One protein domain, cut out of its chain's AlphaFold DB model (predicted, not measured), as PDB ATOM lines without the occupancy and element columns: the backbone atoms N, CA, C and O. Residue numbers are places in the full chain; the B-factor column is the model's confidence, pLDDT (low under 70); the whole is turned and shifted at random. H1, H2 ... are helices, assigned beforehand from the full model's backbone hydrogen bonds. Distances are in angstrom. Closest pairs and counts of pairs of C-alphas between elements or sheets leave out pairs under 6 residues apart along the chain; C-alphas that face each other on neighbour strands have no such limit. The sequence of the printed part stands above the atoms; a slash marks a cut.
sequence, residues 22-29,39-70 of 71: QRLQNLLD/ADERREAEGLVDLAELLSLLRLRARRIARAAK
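What this domain is: This is residues 22 to 29 and 39 to 70 of the 71 residues of an uncharacterized protein of Luteitalea sp (UniProt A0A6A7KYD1). One long straight helix, H2, makes the longest axis, and a short helix, H1, crosses it steeply near its first end. Residues 53 to 70 stick out beyond this crossing with nothing packed on them. The printed part has 40 residues with two named helices, H1 then H2, and no named strand; the class is all helix. It is extended, a rod spanning 46 by 15 by 9 A, with a radius of gyration of the C-alphas of 14.4 A.

Where its parts are: Find C-alpha 22 at (-12.532, 5.525, -2.571); from there H1 runs through residues 22 to 29, 10.4 A long. After the cut, find C-alpha 39 at (-24.727, -9.219, -4.140), where H2, residues 39 to 68, begins; it runs 44.1 A to C-alpha 68 at (16.381, -5.103, 11.390).

How they stand to each other: Look at Leu 24 and Ala 45: their C-alphas, the closest of H1 and H2, are 5.9 A apart. The two helices touch, H2 with residues 41 to 49 alone. They run opposite ways at a steep tilt of 65 degrees. In H1 and H2 every O i to N i+4 pair is within hydrogen-bond range.

The domain as a whole: The C-alphas farthest apart, those of Ala 39 and Lys 70, are 47.3 A apart. Residues 30 to 38 are not printed, and C-alphas 29 and 39 are 16.1 A apart across this cut. Mean pLDDT of the printed part is 92.7; residue 70 is under 70.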
ATOM      1  N   GLN A  22     -11.272   4.782  -2.543       98.56
ATOM      2  CA  GLN A  22     -12.532   5.525  -2.571       98.56
ATOM      3  C   GLN A  22     -13.730   4.603  -2.834       98.56
ATOM      4  O   GLN A  22     -14.774   4.762  -2.206       98.56
ATOM      5  N   ARG A  23     -13.585   3.624  -3.738       98.19
ATOM      6  CA  ARG A  23     -14.622   2.621  -3.997       98.19
ATOM      7  C   ARG A  23     -14.920   1.787  -2.753       98.19
ATOM      8  O   ARG A  23     -16.091   1.648  -2.414       98.19
ATOM      9  N   LEU A  24     -13.884   1.303  -2.063       98.56
ATOM     10  CA  LEU A  24     -14.042   0.580  -0.801       98.56
ATOM     11  C   LEU A  24     -14.776   1.437   0.242       98.56
ATOM     12  O   LEU A  24     -15.782   0.990   0.780       98.56
ATOM     13  N   GLN A  25     -14.328   2.676   0.474       98.38
ATOM     14  CA  GLN A  25     -14.967   3.575   1.444       98.38
ATOM     15  C   GLN A  25     -16.444   3.812   1.112       98.38
ATOM     16  O   GLN A  25     -17.295   3.654   1.974       98.38
ATOM     17  N   ASN A  26     -16.778   4.067  -0.156       98.38
ATOM     18  CA  ASN A  26     -18.169   4.272  -0.564       98.38
ATOM     19  C   ASN A  26     -19.062   3.045  -0.306       98.38
ATOM     20  O   ASN A  26     -20.246   3.206  -0.008       98.38
ATOM     21  N   LEU A  27     -18.531   1.828  -0.475       98.31
ATOM     22  CA  LEU A  27     -19.267   0.589  -0.212       98.31
ATOM     23  C   LEU A  27     -19.485   0.383   1.292       98.31
ATOM     24  O   LEU A  27     -20.610   0.090   1.693       98.31
ATOM     25  N   LEU A  28     -18.449   0.599   2.107       97.44
ATOM     26  CA  LEU A  28     -18.535   0.505   3.567       97.44
ATOM     27  C   LEU A  28     -19.486   1.562   4.142       97.44
ATOM     28  O   LEU A  28     -20.388   1.225   4.897       97.44
ATOM     29  N   ASP A  29     -19.385   2.811   3.684       98.06
ATOM     30  CA  ASP A  29     -20.267   3.899   4.112       98.06
ATOM     31  C   ASP A  29     -21.745   3.602   3.800       98.06
ATOM     32  O   ASP A  29     -22.640   3.969   4.560       98.06
ATOM     33  N   ALA A  39     -25.608  -8.092  -4.433       97.75
ATOM     34  CA  ALA A  39     -24.727  -9.219  -4.140       97.75
ATOM     35  C   ALA A  39     -23.316  -9.040  -4.740       97.75
ATOM     36  O   ALA A  39     -22.342  -9.473  -4.130       97.75
ATOM     37  N   ASP A  40     -23.201  -8.393  -5.906       98.38
ATOM     38  CA  ASP A  40     -21.908  -8.065  -6.519       98.38
ATOM     39  C   ASP A  40     -21.155  -7.004  -5.714       98.38
ATOM     40  O   ASP A  40     -19.968  -7.162  -5.450       98.38
ATOM     41  N   GLU A  41     -21.853  -5.962  -5.257       98.38
ATOM     42  CA  GLU A  41     -21.265  -4.892  -4.443       98.38
ATOM     43  C   GLU A  41     -20.759  -5.407  -3.090       98.38
ATOM     44  O   GLU A  41     -19.711  -4.972  -2.617       98.38
ATOM     45  N   ARG A  42     -21.468  -6.363  -2.475       97.50
ATOM     46  CA  ARG A  42     -21.027  -7.011  -1.227       97.50
ATOM     47  C   ARG A  42     -19.744  -7.811  -1.434       97.50
ATOM     48  O   ARG A  42     -18.798  -7.628  -0.678       97.50
ATOM     49  N   ARG A  43     -19.688  -8.630  -2.489       98.31
ATOM     50  CA  ARG A  43     -18.478  -9.391  -2.846       98.31
ATOM     51  C   ARG A  43     -17.299  -8.483  -3.169       98.31
ATOM     52  O   ARG A  43     -16.167  -8.793  -2.816       98.31
ATOM     53  N   GLU A  44     -17.555  -7.373  -3.855       98.44
ATOM     54  CA  GLU A  44     -16.527  -6.376  -4.137       98.44
ATOM     55  C   GLU A  44     -15.994  -5.755  -2.842       98.44
ATOM     56  O   GLU A  44     -14.780  -5.686  -2.666       98.44
ATOM     57  N   ALA A  45     -16.874  -5.351  -1.921       98.25
ATOM     58  CA  ALA A  45     -16.475  -4.808  -0.625       98.25
ATOM     59  C   ALA A  45     -15.616  -5.808   0.163       98.25
ATOM     60  O   ALA A  45     -14.532  -5.445   0.609       98.25
ATOM     61  N   GLU A  46     -16.056  -7.066   0.264       98.19
ATOM     62  CA  GLU A  46     -15.315  -8.151   0.923       98.19
ATOM     63  C   GLU A  46     -13.911  -8.319   0.322       98.19
ATOM     64  O   GLU A  46     -12.912  -8.226   1.035       98.19
ATOM     65  N   GLY A  47     -13.805  -8.450  -1.005       98.44
ATOM     66  CA  GLY A  47     -12.508  -8.611  -1.667       98.44
ATOM     67  C   GLY A  47     -11.586  -7.391  -1.527       98.44
ATOM     68  O   GLY A  47     -10.365  -7.534  -1.429       98.44
ATOM     69  N   LEU A  48     -12.147  -6.178  -1.501       98.44
ATOM     70  CA  LEU A  48     -11.380  -4.949  -1.287       98.44
ATOM     71  C   LEU A  48     -10.888  -4.816   0.162       98.44
ATOM     72  O   LEU A  48      -9.770  -4.333   0.367       98.44
ATOM     73  N   VAL A  49     -11.675  -5.261   1.149       98.19
ATOM     74  CA  VAL A  49     -11.248  -5.354   2.556       98.19
ATOM     75  C   VAL A  49     -10.093  -6.346   2.690       98.19
ATOM     76  O   VAL A  49      -9.035  -5.963   3.192       98.19
ATOM     77  N   ASP A  50     -10.237  -7.559   2.151       98.25
ATOM     78  CA  ASP A  50      -9.192  -8.592   2.192       98.25
ATOM     79  C   ASP A  50      -7.866  -8.085   1.597       98.25
ATOM     80  O   ASP A  50      -6.778  -8.284   2.152       98.25
ATOM     81  N   LEU A  51      -7.940  -7.366   0.471       97.38
ATOM     82  CA  LEU A  51      -6.764  -6.775  -0.161       97.38
ATOM     83  C   LEU A  51      -6.130  -5.676   0.710       97.38
ATOM     84  O   LEU A  51      -4.902  -5.617   0.832       97.38
ATOM     85  N   ALA A  52      -6.938  -4.809   1.326       96.31
ATOM     86  CA  ALA A  52      -6.448  -3.763   2.225       96.31
ATOM     87  C   ALA A  52      -5.744  -4.347   3.465       96.31
ATOM     88  O   ALA A  52      -4.708  -3.824   3.902       96.31
ATOM     89  N   GLU A  53      -6.265  -5.448   4.008       96.12
ATOM     90  CA  GLU A  53      -5.653  -6.181   5.117       96.12
ATOM     91  C   GLU A  53      -4.312  -6.797   4.714       96.12
ATOM     92  O   GLU A  53      -3.301  -6.591   5.398       96.12
ATOM     93  N   LEU A  54      -4.259  -7.476   3.564       94.44
ATOM     94  CA  LEU A  54      -3.023  -8.048   3.037       94.44
ATOM     95  C   LEU A  54      -1.940  -6.976   2.849       94.44
ATOM     96  O   LEU A  54      -0.810  -7.146   3.317       94.44
ATOM     97  N   LEU A  55      -2.278  -5.847   2.220       92.69
ATOM     98  CA  LEU A  55      -1.351  -4.725   2.025       92.69
ATOM     99  C   LEU A  55      -0.856  -4.160   3.364       92.69
ATOM    100  O   LEU A  55       0.334  -3.869   3.532       92.69
ATOM    101  N   SER A  56      -1.742  -4.073   4.358       91.44
ATOM    102  CA  SER A  56      -1.388  -3.642   5.713       91.44
ATOM    103  C   SER A  56      -0.403  -4.599   6.392       91.44
ATOM    104  O   SER A  56       0.574  -4.143   7.001       91.44
ATOM    105  N   LEU A  57      -0.598  -5.913   6.242       92.12
ATOM    106  CA  LEU A  57       0.312  -6.944   6.744       92.12
ATOM    107  C   LEU A  57       1.678  -6.897   6.050       92.12
ATOM    108  O   LEU A  57       2.712  -6.958   6.727       92.12
ATOM    109  N   LEU A  58       1.705  -6.745   4.723       89.38
ATOM    110  CA  LEU A  58       2.941  -6.610   3.949       89.38
ATOM    111  C   LEU A  58       3.739  -5.382   4.392       89.38
ATOM    112  O   LEU A  58       4.931  -5.494   4.683       89.38
ATOM    113  N   ARG A  59       3.074  -4.233   4.566       87.81
ATOM    114  CA  ARG A  59       3.701  -3.011   5.085       87.81
ATOM    115  C   ARG A  59       4.291  -3.214   6.480       87.81
ATOM    116  O   ARG A  59       5.400  -2.750   6.748       87.81
ATOM    117  N   LEU A  60       3.585  -3.905   7.378       88.69
ATOM    118  CA  LEU A  60       4.096  -4.200   8.721       88.69
ATOM    119  C   LEU A  60       5.349  -5.085   8.668       88.69
ATOM    120  O   LEU A  60       6.330  -4.795   9.358       88.69
ATOM    121  N   ARG A  61       5.339  -6.142   7.847       86.94
ATOM    122  CA  ARG A  61       6.496  -7.034   7.666       86.94
ATOM    123  C   ARG A  61       7.687  -6.292   7.072       86.94
ATOM    124  O   ARG A  61       8.782  -6.371   7.623       86.94
ATOM    125  N   ALA A  62       7.464  -5.506   6.027       84.19
ATOM    126  CA  ALA A  62       8.517  -4.743   5.379       84.19
ATOM    127  C   ALA A  62       9.140  -3.695   6.323       84.19
ATOM    128  O   ALA A  62      10.360  -3.571   6.391       84.19
ATOM    129  N   ARG A  63       8.327  -3.023   7.157       84.62
ATOM    130  CA  ARG A  63       8.826  -2.112   8.207       84.62
ATOM    131  C   ARG A  63       9.709  -2.831   9.231       84.62
ATOM    132  O   ARG A  63      10.679  -2.243   9.701       84.62
ATOM    133  N   ARG A  64       9.385  -4.077   9.598       86.19
ATOM    134  CA  ARG A  64      10.206  -4.885  10.520       86.19
ATOM    135  C   ARG A  64      11.550  -5.260   9.895       86.19
ATOM    136  O   ARG A  64      12.569  -5.083  10.551       86.19
ATOM    137  N   ILE A  65      11.553  -5.695   8.633       84.44
ATOM    138  CA  ILE A  65      12.779  -6.028   7.889       84.44
ATOM    139  C   ILE A  65      13.678  -4.790   7.759       84.44
ATOM    140  O   ILE A  65      14.854  -4.844   8.111       84.44
ATOM    141  N   ALA A  66      13.115  -3.646   7.359       82.00
ATOM    142  CA  ALA A  66      13.862  -2.397   7.220       82.00
ATOM    143  C   ALA A  66      14.453  -1.886   8.546       82.00
ATOM    144  O   ALA A  66      15.490  -1.231   8.540       82.00
ATOM    145  N   ARG A  67      13.805  -2.158   9.689       81.81
ATOM    146  CA  ARG A  67      14.364  -1.857  11.019       81.81
ATOM    147  C   ARG A  67      15.502  -2.808  11.386       81.81
ATOM    148  O   ARG A  67      16.506  -2.339  11.902       81.81
ATOM    149  N   ALA A  68      15.355  -4.102  11.106       81.88
ATOM    150  CA  ALA A  68      16.381  -5.103  11.390       81.88
ATOM    151  C   ALA A  68      17.665  -4.887  10.572       81.88
ATOM    152  O   ALA A  68      18.744  -5.115  11.086       81.88
ATOM    153  N   ALA A  69      17.560  -4.401   9.332       74.38
ATOM    154  CA  ALA A  69      18.719  -4.108   8.482       74.38
ATOM    155  C   ALA A  69      19.498  -2.834   8.879       74.38
ATOM    156  O   ALA A  69      20.548  -2.557   8.306       74.38
ATOM    157  N   LYS A  70      18.964  -2.023   9.805       69.00
ATOM    158  CA  LYS A  70      19.561  -0.751  10.254       69.00
ATOM    159  C   LYS A  70      20.239  -0.836  11.628       69.00
ATOM    160  O   LYS A  70      20.806   0.170  12.051       69.00
TER     161      LYS A  70